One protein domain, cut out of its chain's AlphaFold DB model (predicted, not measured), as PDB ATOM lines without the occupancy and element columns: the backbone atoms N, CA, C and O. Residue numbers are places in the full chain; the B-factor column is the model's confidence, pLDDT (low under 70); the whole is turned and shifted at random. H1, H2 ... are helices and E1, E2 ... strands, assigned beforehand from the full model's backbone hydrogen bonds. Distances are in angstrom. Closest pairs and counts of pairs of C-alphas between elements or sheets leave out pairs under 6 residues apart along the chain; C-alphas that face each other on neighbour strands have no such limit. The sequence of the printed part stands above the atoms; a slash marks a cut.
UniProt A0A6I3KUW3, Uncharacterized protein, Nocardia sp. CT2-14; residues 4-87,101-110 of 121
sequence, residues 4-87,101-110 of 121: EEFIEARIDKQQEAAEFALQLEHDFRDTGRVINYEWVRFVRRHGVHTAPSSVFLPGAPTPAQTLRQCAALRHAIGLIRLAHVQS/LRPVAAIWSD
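Overview. This is residues 4 to 87 and 101 to 110 of the 121 residues of an uncharacterized protein of Nocardia sp. CT2-14 (UniProt A0A6I3KUW3). Two long helices, H1 and H2, run side by side in opposite directions but slid along each other, and the small hairpin of E1 and E2 packs on the last part of H1, residues 21 to 29, beyond the place where H2 begins. The short helix H3 sits beside the first turns of H1, and residues 82 to 87, of which 82 to 86 belong to H2, stick out at one end of the long axis. The printed part has 94 residues with three named helices and two named strands, in the order H1, E1, E2, H2, H3; the class is mostly helix, and the two-stranded sheet, E1 - E2, is antiparallel. The whole is loose, with a radius of gyration of the C-alphas of 17.5 A, and its outline is a rod spanning 64 by 25 by 18 A.

Arrangement. Begin with H1, residues 4 to 31, and set beside it H2, residues 63 to 86. They touch, with 20 pairs of C-alphas within 8 A, and the place to look is Ala 18 and Pro 63, whose C-alphas are the closest of the two helices at 4.6 A. Their lines stand at a shallow tilt of 25 degrees, and they run opposite ways. Go on to E1, residues 40 to 43, and E2, residues 53 to 56, which form a hairpin of antiparallel neighbour strands with 150 degrees between their directions. C-alphas 40 and 56 face each other at 4.7 A; across the pair, N 41 and O 55 are within hydrogen-bond range at 3.1 A, and N 55 and O 41 at 3.2 A. From H1 to this sheet, the closest C-alphas are those of Ala 21 and Val 40 of E1, 7.2 A, and those of Glu 25 and Ser 54 of E2, 7.0 A. Just before E1, residues 36 to 37 make a short antiparallel pairing with residues 40 to 41 of E1. E1 and H2 are apart. Last comes H3, residues 102 to 106, which only just touches H1, with 3 pairs of C-alphas within 8 A; H1 touches it with residues 6 to 7 alone, and the closest C-alphas, those of Ile 7 and Ala 105, are 5.9 A apart. H3 is apart from H2 and from both strands. In H1, H2 and H3, every O i to N i+4 pair is within hydrogen-bond range.

Along the chain. Find C-alpha 4 at (10.816, 106.429, 45.635); from there H1 runs 40.0 A over 28 residues to C-alpha 31 at (-17.077, 109.018, 17.139). E1 goes from Val 40 to Val 43, 9.4 A from first to last C-alpha, and E2 from Ser 53 to Phe 56, 9.9 A. Find C-alpha 63 at (-2.261, 100.949, 27.173), where H2 begins; it runs 35.1 A to Gln 86. H3 goes from Arg 102 to Ala 106, 5.9 A, and ends at (17.625, 103.408, 35.962).

Size, cuts and confidence. The two C-alphas farthest apart are those of Gly 47, between E1 and E2, and Ser 87, just after H2, at 64.4 A. Look for the cut after residue 87: residues 88 to 100 are not printed, and C-alphas 87 and 101 are 17.0 A apart across it. The links from H1 to E1, from E1 to E2 and from E2 to H2 are short, while H2 to H3 is the link across the cut. The mean pLDDT of the printed part is 74.7, and 36 residues, 29 to 59 and 83 to 87, are under 70, among them both strands.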
ATOM      1  N   GLU A   4      12.217 106.853  45.576       86.56
ATOM      2  CA  GLU A   4      10.816 106.429  45.635       86.56
ATOM      3  C   GLU A   4       9.888 107.466  45.006       86.56
ATOM      4  O   GLU A   4       9.124 107.125  44.108       86.56
ATOM      5  N   GLU A   5      10.000 108.731  45.423       88.12
ATOM      6  CA  GLU A   5       9.195 109.832  44.880       88.12
ATOM      7  C   GLU A   5       9.397 109.977  43.365       88.12
ATOM      8  O   GLU A   5       8.443 110.209  42.625       88.12
ATOM      9  N   PHE A   6      10.633 109.801  42.886       90.38
ATOM     10  CA  PHE A   6      10.939 109.818  41.459       90.38
ATOM     11  C   PHE A   6      10.238 108.680  40.711       90.38
ATOM     12  O   PHE A   6       9.556 108.931  39.714       90.38
ATOM     13  N   ILE A   7      10.376 107.439  41.190       89.56
ATOM     14  CA  ILE A   7       9.760 106.267  40.558       89.56
ATOM     15  C   ILE A   7       8.232 106.385  40.581       89.56
ATOM     16  O   ILE A   7       7.591 106.146  39.557       89.56
ATOM     17  N   GLU A   8       7.640 106.795  41.703       91.12
ATOM     18  CA  GLU A   8       6.193 106.999  41.822       91.12
ATOM     19  C   GLU A   8       5.699 108.063  40.837       91.12
ATOM     20  O   GLU A   8       4.778 107.795  40.067       91.12
ATOM     21  N   ALA A   9       6.384 109.207  40.738       92.31
ATOM     22  CA  ALA A   9       6.037 110.246  39.772       92.31
ATOM     23  C   ALA A   9       6.130 109.765  38.311       92.31
ATOM     24  O   ALA A   9       5.392 110.239  37.443       92.31
ATOM     25  N   ARG A  10       7.047 108.836  37.998       92.12
ATOM     26  CA  ARG A  10       7.137 108.228  36.657       92.12
ATOM     27  C   ARG A  10       6.012 107.237  36.399       92.12
ATOM     28  O   ARG A  10       5.437 107.265  35.310       92.12
ATOM     29  N   ILE A  11       5.687 106.406  37.386       92.44
ATOM     30  CA  ILE A  11       4.563 105.472  37.302       92.44
ATOM     31  C   ILE A  11       3.258 106.240  37.085       92.44
ATOM     32  O   ILE A  11       2.490 105.867  36.200       92.44
ATOM     33  N   ASP A  12       3.035 107.326  37.825       92.75
ATOM     34  CA  ASP A  12       1.829 108.149  37.710       92.75
ATOM     35  C   ASP A  12       1.701 108.761  36.315       92.75
ATOM     36  O   ASP A  12       0.662 108.618  35.672       92.75
ATOM     37  N   LYS A  13       2.784 109.345  35.788       90.06
ATOM     38  CA  LYS A  13       2.795 109.911  34.432       90.06
ATOM     39  C   LYS A  13       2.517 108.854  33.354       90.06
ATOM     40  O   LYS A  13       1.804 109.126  32.390       90.06
ATOM     41  N   GLN A  14       3.081 107.651  33.490       88.12
ATOM     42  CA  GLN A  14       2.819 106.551  32.553       88.12
ATOM     43  C   GLN A  14       1.383 106.031  32.654       88.12
ATOM     44  O   GLN A  14       0.777 105.716  31.629       88.12
ATOM     45  N   GLN A  15       0.836 105.957  33.868       91.06
ATOM     46  CA  GLN A  15      -0.547 105.567  34.091       91.06
ATOM     47  C   GLN A  15      -1.514 106.589  33.490       91.06
ATOM     48  O   GLN A  15      -2.398 106.186  32.742       91.06
ATOM     49  N   GLU A  16      -1.320 107.885  33.740       89.69
ATOM     50  CA  GLU A  16      -2.166 108.954  33.195       89.69
ATOM     51  C   GLU A  16      -2.197 108.906  31.660       89.69
ATOM     52  O   GLU A  16      -3.265 108.907  31.047       89.69
ATOM     53  N   ALA A  17      -1.030 108.765  31.022       85.19
ATOM     54  CA  ALA A  17      -0.937 108.629  29.571       85.19
ATOM     55  C   ALA A  17      -1.642 107.359  29.049       85.19
ATOM     56  O   ALA A  17      -2.274 107.385  27.989       85.19
ATOM     57  N   ALA A  18      -1.569 106.244  29.785       86.69
ATOM     58  CA  ALA A  18      -2.229 104.996  29.406       86.69
ATOM     59  C   ALA A  18      -3.757 105.065  29.581       86.69
ATOM     60  O   ALA A  18      -4.494 104.613  28.703       86.69
ATOM     61  N   GLU A  19      -4.245 105.656  30.671       89.12
ATOM     62  CA  GLU A  19      -5.673 105.902  30.904       89.12
ATOM     63  C   GLU A  19      -6.244 106.843  29.843       89.12
ATOM     64  O   GLU A  19      -7.281 106.550  29.244       89.12
ATOM     65  N   PHE A  20      -5.522 107.919  29.527       85.25
ATOM     66  CA  PHE A  20      -5.905 108.842  28.466       85.25
ATOM     67  C   PHE A  20      -5.956 108.150  27.098       85.25
ATOM     68  O   PHE A  20      -6.914 108.330  26.347       85.25
ATOM     69  N   ALA A  21      -4.978 107.297  26.780       82.06
ATOM     70  CA  ALA A  21      -4.981 106.522  25.541       82.06
ATOM     71  C   ALA A  21      -6.169 105.542  25.447       82.06
ATOM     72  O   ALA A  21      -6.724 105.370  24.359       82.06
ATOM     73  N   LEU A  22      -6.590 104.926  26.561       82.38
ATOM     74  CA  LEU A  22      -7.798 104.092  26.605       82.38
ATOM     75  C   LEU A  22      -9.073 104.914  26.404       82.38
ATOM     76  O   LEU A  22      -9.959 104.486  25.662       82.38
ATOM     77  N   GLN A  23      -9.159 106.095  27.019       82.19
ATOM     78  CA  GLN A  23     -10.293 106.995  26.813       82.19
ATOM     79  C   GLN A  23     -10.377 107.444  25.350       82.19
ATOM     80  O   GLN A  23     -11.445 107.386  24.748       82.19
ATOM     81  N   LEU A  24      -9.244 107.800  24.739       77.56
ATOM     82  CA  LEU A  24      -9.177 108.128  23.317       77.56
ATOM     83  C   LEU A  24      -9.610 106.960  22.423       77.56
ATOM     84  O   LEU A  24     -10.264 107.182  21.406       77.56
ATOM     85  N   GLU A  25      -9.266 105.719  22.777       74.56
ATOM     86  CA  GLU A  25      -9.727 104.540  22.039       74.56
ATOM     87  C   GLU A  25     -11.245 104.358  22.135       74.56
ATOM     88  O   GLU A  25     -11.890 104.047  21.128       74.56
ATOM     89  N   HIS A  26     -11.818 104.574  23.319       74.31
ATOM     90  CA  HIS A  26     -13.262 104.550  23.526       74.31
ATOM     91  C   HIS A  26     -13.954 105.633  22.683       74.31
ATOM     92  O   HIS A  26     -14.827 105.332  21.868       74.31
ATOM     93  N   ASP A  27     -13.487 106.878  22.781       71.75
ATOM     94  CA  ASP A  27     -14.021 108.012  22.025       71.75
ATOM     95  C   ASP A  27     -13.867 107.811  20.510       71.75
ATOM     96  O   ASP A  27     -14.747 108.185  19.729       71.75
ATOM     97  N   PHE A  28     -12.768 107.196  20.060       70.12
ATOM     98  CA  PHE A  28     -12.571 106.841  18.657       70.12
ATOM     99  C   PHE A  28     -13.578 105.795  18.184       70.12
ATOM    100  O   PHE A  28     -14.114 105.923  17.079       70.12
ATOM    101  N   ARG A  29     -13.839 104.767  18.997       66.81
ATOM    102  CA  ARG A  29     -14.818 103.722  18.681       66.81
ATOM    103  C   ARG A  29     -16.219 104.310  18.508       66.81
ATOM    104  O   ARG A  29     -16.921 103.904  17.584       66.81
ATOM    105  N   ASP A  30     -16.564 105.299  19.326       68.75
ATOM    106  CA  ASP A  30     -17.882 105.932  19.321       68.75
ATOM    107  C   ASP A  30     -18.029 107.007  18.231       68.75
ATOM    108  O   ASP A  30     -19.067 107.104  17.576       68.75
ATOM    109  N   THR A  31     -16.991 107.821  18.002       67.19
ATOM    110  CA  THR A  31     -17.077 109.018  17.139       67.19
ATOM    111  C   THR A  31     -16.412 108.864  15.768       67.19
ATOM    112  O   THR A  31     -16.694 109.634  14.847       67.19
ATOM    113  N   GLY A  32     -15.505 107.896  15.606       60.81
ATOM    114  CA  GLY A  32     -14.739 107.667  14.377       60.81
ATOM    115  C   GLY A  32     -13.710 108.755  14.029       60.81
ATOM    116  O   GLY A  32     -13.260 108.804  12.878       60.81
ATOM    117  N   ARG A  33     -13.348 109.643  14.971       57.97
ATOM    118  CA  ARG A  33     -12.378 110.738  14.763       57.97
ATOM    119  C   ARG A  33     -10.924 110.272  14.869       57.97
ATOM    120  O   ARG A  33     -10.493 109.795  15.905       57.97
ATOM    121  N   VAL A  34     -10.136 110.476  13.816       55.12
ATOM    122  CA  VAL A  34      -8.705 110.127  13.795       55.12
ATOM    123  C   VAL A  34      -7.914 111.041  14.737       55.12
ATOM    124  O   VAL A  34      -7.909 112.255  14.548       55.12
ATOM    125  N   ILE A  35      -7.221 110.451  15.710       59.28
ATOM    126  CA  ILE A  35      -6.292 111.145  16.611       59.28
ATOM    127  C   ILE A  35      -4.941 110.411  16.543       59.28
ATOM    128  O   ILE A  35      -4.891 109.189  16.420       59.28
ATOM    129  N   ASN A  36      -3.836 111.154  16.557       55.78
ATOM    130  CA  ASN A  36      -2.508 110.588  16.789       55.78
ATOM    131  C   ASN A  36      -2.126 110.961  18.219       55.78
ATOM    132  O   ASN A  36      -2.093 112.148  18.539       55.78
ATOM    133  N   TYR A  37      -1.859 109.975  19.067       59.69
ATOM    134  CA  TYR A  37      -1.357 110.196  20.422       59.69
ATOM    135  C   TYR A  37      -0.211 109.220  20.668       59.69
ATOM    136  O   TYR A  37      -0.327 108.084  20.234       59.69
ATOM    137  N   GLU A  38       0.875 109.668  21.299       57.44
ATOM    138  CA  GLU A  38       2.199 109.025  21.465       57.44
ATOM    139  C   GLU A  38       2.329 107.507  21.193       57.44
ATOM    140  O   GLU A  38       3.248 107.105  20.481       57.44
ATOM    141  N   TRP A  39       1.439 106.658  21.719       58.62
ATOM    142  CA  TRP A  39       1.498 105.188  21.607       58.62
ATOM    143  C   TRP A  39       0.460 104.544  20.668       58.62
ATOM    144  O   TRP A  39       0.489 103.332  20.437       58.62
ATOM    145  N   VAL A  40      -0.466 105.326  20.111       56.38
ATOM    146  CA  VAL A  40      -1.624 104.832  19.357       56.38
ATOM    147  C   VAL A  40      -1.847 105.637  18.080       56.38
ATOM    148  O   VAL A  40      -1.995 106.862  18.094       56.38
ATOM    149  N   ARG A  41      -1.946 104.924  16.952       58.50
ATOM    150  CA  ARG A  41      -2.424 105.488  15.691       58.50
ATOM    151  C   ARG A  41      -3.831 104.967  15.422       58.50
ATOM    152  O   ARG A  41      -4.028 103.807  15.058       58.50
ATOM    153  N   PHE A  42      -4.826 105.833  15.552       59.28
ATOM    154  CA  PHE A  42      -6.197 105.488  15.187       59.28
ATOM    155  C   PHE A  42      -6.360 105.618  13.667       59.28
ATOM    156  O   PHE A  42      -6.194 106.703  13.113       59.28
ATOM    157  N   VAL A  43      -6.645 104.521  12.954       56.62
ATOM    158  CA  VAL A  43      -6.764 104.540  11.485       56.62
ATOM    159  C   VAL A  43      -8.165 104.120  11.071       56.62
ATOM    160  O   VAL A  43      -8.564 102.966  11.205       56.62
ATOM    161  N   ARG A  44      -8.914 105.046  10.470       52.69
ATOM    162  CA  ARG A  44     -10.150 104.693   9.770       52.69
ATOM    163  C   ARG A  44      -9.777 104.092   8.412       52.69
ATOM    164  O   ARG A  44      -9.273 104.804   7.546       52.69
ATOM    165  N   ARG A  45     -10.000 102.790   8.200       54.19
ATOM    166  CA  ARG A  45      -9.893 102.201   6.852       54.19
ATOM    167  C   ARG A  45     -11.067 102.708   6.011       54.19
ATOM    168  O   ARG A  45     -12.197 102.268   6.194       54.19
ATOM    169  N   HIS A  46     -10.816 103.655   5.110       45.59
ATOM    170  CA  HIS A  46     -11.807 104.057   4.112       45.59
ATOM    171  C   HIS A  46     -12.006 102.926   3.091       45.59
ATOM    172  O   HIS A  46     -11.033 102.428   2.533       45.59
ATOM    173  N   GLY A  47     -13.262 102.538   2.837       49.16
ATOM    174  CA  GLY A  47     -13.633 101.667   1.711       49.16
ATOM    175  C   GLY A  47     -14.223 100.300   2.064       49.16
ATOM    176  O   GLY A  47     -14.643  99.585   1.163       49.16
ATOM    177  N   VAL A  48     -14.316  99.935   3.344       47.69
ATOM    178  CA  VAL A  48     -14.995  98.704   3.779       47.69
ATOM    179  C   VAL A  48     -15.928  99.076   4.927       47.69
ATOM    180  O   VAL A  48     -15.551  99.876   5.778       47.69
ATOM    181  N   HIS A  49     -17.135  98.508   4.981       48.91
ATOM    182  CA  HIS A  49     -18.098  98.642   6.089       48.91
ATOM    183  C   HIS A  49     -17.592  98.046   7.427       48.91
ATOM    184  O   HIS A  49     -18.368  97.566   8.247       48.91
ATOM    185  N   THR A  50     -16.280  98.024   7.647       49.44
ATOM    186  CA  THR A  50     -15.629  97.511   8.845       49.44
ATOM    187  C   THR A  50     -15.550  98.603   9.899       49.44
ATOM    188  O   THR A  50     -15.161  99.733   9.601       49.44
ATOM    189  N   ALA A  51     -15.914  98.230  11.124       52.50
ATOM    190  CA  ALA A  51     -15.846  99.045  12.328       52.50
ATOM    191  C   ALA A  51     -14.524  99.840  12.450       52.50
ATOM    192  O   ALA A  51     -13.491  99.397  11.935       52.50
ATOM    193  N   PRO A  52     -14.534 101.006  13.127       54.34
ATOM    194  CA  PRO A  52     -13.308 101.732  13.459       54.34
ATOM    195  C   PRO A  52     -12.275 100.779  14.083       54.34
ATOM    196  O   PRO A  52     -12.589 100.033  15.006       54.34
ATOM    197  N   SER A  53     -11.052 100.780  13.547       55.78
ATOM    198  CA  SER A  53      -9.952  99.923  14.002       55.78
ATOM    199  C   SER A  53      -8.828 100.796  14.557       55.78
ATOM    200  O   SER A  53      -8.318 101.689  13.878       55.78
ATOM    201  N   SER A  54      -8.469 100.567  15.816       58.25
ATOM    202  CA  SER A  54      -7.267 101.104  16.451       58.25
ATOM    203  C   SER A  54      -6.065 100.237  16.052       58.25
ATOM    204  O   SER A  54      -6.170  99.011  15.993       58.25
ATOM    205  N   VAL A  55      -4.925 100.859  15.734       62.16
ATOM    206  CA  VAL A  55      -3.656 100.145  15.525       62.16
ATOM    207  C   VAL A  55      -2.624 100.732  16.481       62.16
ATOM    208  O   VAL A  55      -2.207 101.883  16.350       62.16
ATOM    209  N   PHE A  56      -2.223  99.935  17.467       65.56
ATOM    210  CA  PHE A  56      -1.111 100.270  18.355       65.56
ATOM    211  C   PHE A  56       0.207 100.218  17.578       65.56
ATOM    212  O   PHE A  56       0.349  99.425  16.643       65.56
ATOM    213  N   LEU A  57       1.163 101.079  17.937       66.75
ATOM    214  CA  LEU A  57       2.467 101.090  17.275       66.75
ATOM    215  C   LEU A  57       3.154  99.718  17.437       66.75
ATOM    216  O   LEU A  57       3.249  99.218  18.560       66.75
ATOM    217  N   PRO A  58       3.639  99.088  16.348       64.69
ATOM    218  CA  PRO A  58       4.338  97.810  16.440       64.69
ATOM    219  C   PRO A  58       5.548  97.912  17.373       64.69
ATOM    220  O   PRO A  58       6.401  98.776  17.187       64.69
ATOM    221  N   GLY A  59       5.623  97.023  18.365       68.56
ATOM    222  CA  GLY A  59       6.713  96.988  19.346       68.56
ATOM    223  C   GLY A  59       6.501  97.859  20.589       68.56
ATOM    224  O   GLY A  59       7.272  97.721  21.535       68.56
ATOM    225  N   ALA A  60       5.458  98.695  20.636       71.44
ATOM    226  CA  ALA A  60       5.067  99.408  21.850       71.44
ATOM    227  C   ALA A  60       4.070  98.575  22.683       71.44
ATOM    228  O   ALA A  60       3.212  97.898  22.103       71.44
ATOM    229  N   PRO A  61       4.142  98.614  24.027       75.50
ATOM    230  CA  PRO A  61       3.110  98.018  24.868       75.50
ATOM    231  C   PRO A  61       1.760  98.709  24.631       75.50
ATOM    232  O   PRO A  61       1.687  99.922  24.430       75.50
ATOM    233  N   THR A  62       0.670  97.942  24.659       81.38
ATOM    234  CA  THR A  62      -0.683  98.516  24.618       81.38
ATOM    235  C   THR A  62      -0.980  99.261  25.924       81.38
ATOM    236  O   THR A  62      -0.435  98.889  26.965       81.38
ATOM    237  N   PRO A  63      -1.901 100.241  25.943       82.81
ATOM    238  CA  PRO A  63      -2.261 100.949  27.173       82.81
ATOM    239  C   PRO A  63      -2.659 100.010  28.325       82.81
ATOM    240  O   PRO A  63      -2.221 100.177  29.458       82.81
ATOM    241  N   ALA A  64      -3.399  98.935  28.031       84.75
ATOM    242  CA  ALA A  64      -3.754  97.917  29.021       84.75
ATOM    243  C   ALA A  64      -2.550  97.087  29.519       84.75
ATOM    244  O   ALA A  64      -2.575  96.544  30.626       84.75
ATOM    245  N   GLN A  65      -1.498  96.922  28.711       85.06
ATOM    246  CA  GLN A  65      -0.234  96.339  29.169       85.06
ATOM    247  C   GLN A  65       0.523  97.323  30.064       85.06
ATOM    248  O   GLN A  65       0.954  96.914  31.139       85.06
ATOM    249  N   THR A  66       0.596  98.601  29.683       87.38
ATOM    250  CA  THR A  66       1.218  99.663  30.486       87.38
ATOM    251  C   THR A  66       0.566  99.778  31.864       87.38
ATOM    252  O   THR A  66       1.264  99.745  32.869       87.38
ATOM    253  N   LEU A  67      -0.769  99.772  31.956       88.25
ATOM    254  CA  LEU A  67      -1.463  99.800  33.252       88.25
ATOM    255  C   LEU A  67      -1.137  98.591  34.136       88.25
ATOM    256  O   LEU A  67      -0.954  98.733  35.345       88.25
ATOM    257  N   ARG A  68      -1.012  97.395  33.543       88.25
ATOM    258  CA  ARG A  68      -0.572  96.199  34.279       88.25
ATOM    259  C   ARG A  68       0.873  96.317  34.755       88.25
ATOM    260  O   ARG A  68       1.171  95.871  35.858       88.25
ATOM    261  N   GLN A  69       1.752  96.930  33.963       88.19
ATOM    262  CA  GLN A  69       3.132  97.216  34.365       88.19
ATOM    263  C   GLN A  69       3.181  98.230  35.515       88.19
ATOM    264  O   GLN A  69       3.844  97.961  36.512       88.19
ATOM    265  N   CYS A  70       2.421  99.328  35.443       90.44
ATOM    266  CA  CYS A  70       2.299 100.309  36.528       90.44
ATOM    267  C   CYS A  70       1.815  99.652  37.831       90.44
ATOM    268  O   CYS A  70       2.397  99.872  38.893       90.44
ATOM    269  N   ALA A  71       0.790  98.795  37.757       90.12
ATOM    270  CA  ALA A  71       0.287  98.058  38.916       90.12
ATOM    271  C   ALA A  71       1.339  97.099  39.502       90.12
ATOM    272  O   ALA A  71       1.518  97.051  40.720       90.12
ATOM    273  N   ALA A  72       2.065  96.370  38.649       87.00
ATOM    274  CA  ALA A  72       3.135  95.472  39.077       87.00
ATOM    275  C   ALA A  72       4.297  96.231  39.744       87.00
ATOM    276  O   ALA A  72       4.780  95.800  40.789       87.00
ATOM    277  N   LEU A  73       4.700  97.380  39.191       87.25
ATOM    278  CA  LEU A  73       5.741  98.239  39.762       87.25
ATOM    279  C   LEU A  73       5.331  98.795  41.131       87.25
ATOM    280  O   LEU A  73       6.109  98.710  42.076       87.25
ATOM    281  N   ARG A  74       4.091  99.281  41.281       88.88
ATOM    282  CA  ARG A  74       3.577  99.725  42.589       88.88
ATOM    283  C   ARG A  74       3.548  98.600  43.614       88.88
ATOM    284  O   ARG A  74       3.916  98.815  44.765       88.88
ATOM    285  N   HIS A  75       3.134  97.400  43.208       85.69
ATOM    286  CA  HIS A  75       3.149  96.240  44.095       85.69
ATOM    287  C   HIS A  75       4.578  95.886  44.529       85.69
ATOM    288  O   HIS A  75       4.808  95.641  45.711       85.69
ATOM    289  N   ALA A  76       5.545  95.918  43.606       83.00
ATOM    290  CA  ALA A  76       6.954  95.699  43.923       83.00
ATOM    291  C   ALA A  76       7.468  96.731  44.939       83.00
ATOM    292  O   ALA A  76       7.975  96.335  45.981       83.00
ATOM    293  N   ILE A  77       7.245  98.030  44.711       83.12
ATOM    294  CA  ILE A  77       7.623  99.099  45.657       83.12
ATOM    295  C   ILE A  77       6.950  98.897  47.022       83.12
ATOM    296  O   ILE A  77       7.591  99.046  48.061       83.12
ATOM    297  N   GLY A  78       5.675  98.498  47.042       82.50
ATOM    298  CA  GLY A  78       4.955  98.179  48.276       82.50
ATOM    299  C   GLY A  78       5.597  97.037  49.072       82.50
ATOM    300  O   GLY A  78       5.762  97.160  50.284       82.50
ATOM    301  N   LEU A  79       6.015  95.955  48.404       80.12
ATOM    302  CA  LEU A  79       6.736  94.849  49.047       80.12
ATOM    303  C   LEU A  79       8.092  95.293  49.607       80.12
ATOM    304  O   LEU A  79       8.455  94.889  50.709       80.12
ATOM    305  N   ILE A  80       8.805  96.154  48.877       76.19
ATOM    306  CA  ILE A  80      10.090  96.718  49.307       76.19
ATOM    307  C   ILE A  80       9.901  97.519  50.593       76.19
ATOM    308  O   ILE A  80      10.590  97.270  51.579       76.19
ATOM    309  N   ARG A  81       8.919  98.425  50.626       75.62
ATOM    310  CA  ARG A  81       8.597  99.219  51.822       75.62
ATOM    311  C   ARG A  81       8.258  98.337  53.025       75.62
ATOM    312  O   ARG A  81       8.744  98.587  54.123       75.62
ATOM    313  N   LEU A  82       7.460  97.286  52.826       73.19
ATOM    314  CA  LEU A  82       7.085  96.355  53.896       73.19
ATOM    315  C   LEU A  82       8.286  95.581  54.455       73.19
ATOM    316  O   LEU A  82       8.363  95.393  55.669       73.19
ATOM    317  N   ALA A  83       9.227  95.168  53.603       68.06
ATOM    318  CA  ALA A  83      10.448  94.489  54.032       68.06
ATOM    319  C   ALA A  83      11.336  95.393  54.907       68.06
ATOM    320  O   ALA A  83      11.829  94.947  55.942       68.06
ATOM    321  N   HIS A  84      11.465  96.678  54.556       65.31
ATOM    322  CA  HIS A  84      12.239  97.646  55.343       65.31
ATOM    323  C   HIS A  84      11.637  97.897  56.734       65.31
ATOM    324  O   HIS A  84      12.373  98.032  57.704       65.31
ATOM    325  N   VAL A  85      10.306  97.907  56.856       64.06
ATOM    326  CA  VAL A  85       9.615  98.119  58.144       64.06
ATOM    327  C   VAL A  85       9.741  96.910  59.086       64.06
ATOM    328  O   VAL A  85       9.687  97.073  60.301       64.06
ATOM    329  N   GLN A  86       9.910  95.691  58.560       57.03
ATOM    330  CA  GLN A  86       9.995  94.465  59.373       57.03
ATOM    331  C   GLN A  86      11.421  94.084  59.801       57.03
ATOM    332  O   GLN A  86      11.582  93.225  60.669       57.03
ATOM    333  N   SER A  87      12.456  94.714  59.235       54.56
ATOM    334  CA  SER A  87      13.859  94.348  59.482       54.56
ATOM    335  C   SER A  87      14.417  94.789  60.848       54.56
ATOM    336  O   SER A  87      15.545  94.432  61.179       54.56
ATOM    337  N   LEU A 101      16.022 100.111  44.697       81.44
ATOM    338  CA  LEU A 101      15.139 100.790  43.756       81.44
ATOM    339  C   LEU A 101      15.943 101.376  42.584       81.44
ATOM    340  O   LEU A 101      15.354 101.768  41.576       81.44
ATOM    341  N   ARG A 102      17.283 101.391  42.674       84.50
ATOM    342  CA  ARG A 102      18.198 101.899  41.642       84.50
ATOM    343  C   ARG A 102      17.992 101.263  40.261       84.50
ATOM    344  O   ARG A 102      17.859 102.037  39.314       84.50
ATOM    345  N   PRO A 103      17.855  99.931  40.079       83.00
ATOM    346  CA  PRO A 103      17.569  99.339  38.770       83.00
ATOM    347  C   PRO A 103      16.210  99.760  38.200       83.00
ATOM    348  O   PRO A 103      16.070  99.883  36.986       83.00
ATOM    349  N   VAL A 104      15.212 100.013  39.056       84.75
ATOM    350  CA  VAL A 104      13.899 100.515  38.623       84.75
ATOM    351  C   VAL A 104      14.010 101.979  38.201       84.75
ATOM    352  O   VAL A 104      13.540 102.339  37.126       84.75
ATOM    353  N   ALA A 105      14.688 102.817  38.988       86.81
ATOM    354  CA  ALA A 105      14.944 104.210  38.628       86.81
ATOM    355  C   ALA A 105      15.787 104.336  37.346       86.81
ATOM    356  O   ALA A 105      15.538 105.232  36.540       86.81
ATOM    357  N   ALA A 106      16.740 103.425  37.126       88.44
ATOM    358  CA  ALA A 106      17.625 103.408  35.962       88.44
ATOM    359  C   ALA A 106      16.888 103.206  34.626       88.44
ATOM    360  O   ALA A 106      17.413 103.605  33.591       88.44
ATOM    361  N   ILE A 107      15.656 102.676  34.626       88.06
ATOM    362  CA  ILE A 107      14.785 102.638  33.433       88.06
ATOM    363  C   ILE A 107      14.578 104.051  32.858       88.06
ATOM    364  O   ILE A 107      14.392 104.218  31.654       88.06
ATOM    365  N   TRP A 108      14.628 105.068  33.720       90.75
ATOM    366  CA  TRP A 108      14.462 106.474  33.371       90.75
ATOM    367  C   TRP A 108      15.745 107.284  33.596       90.75
ATOM    368  O   TRP A 108      15.657 108.470  33.906       90.75
ATOM    369  N   SER A 109      16.927 106.678  33.424       90.88
ATOM    370  CA  SER A 109      18.225 107.355  33.611       90.88
ATOM    371  C   SER A 109      18.410 108.598  32.736       90.88
ATOM    372  O   SER A 109      19.127 109.518  33.113       90.88
ATOM    373  N   ASP A 110      17.743 108.641  31.581       90.69
ATOM    374  CA  ASP A 110      17.795 109.767  30.642       90.69
ATOM    375  C   ASP A 110      16.852 110.924  31.032       90.69
ATOM    376  O   ASP A 110      16.784 111.944  30.344       90.69
TER     377      ASP A 110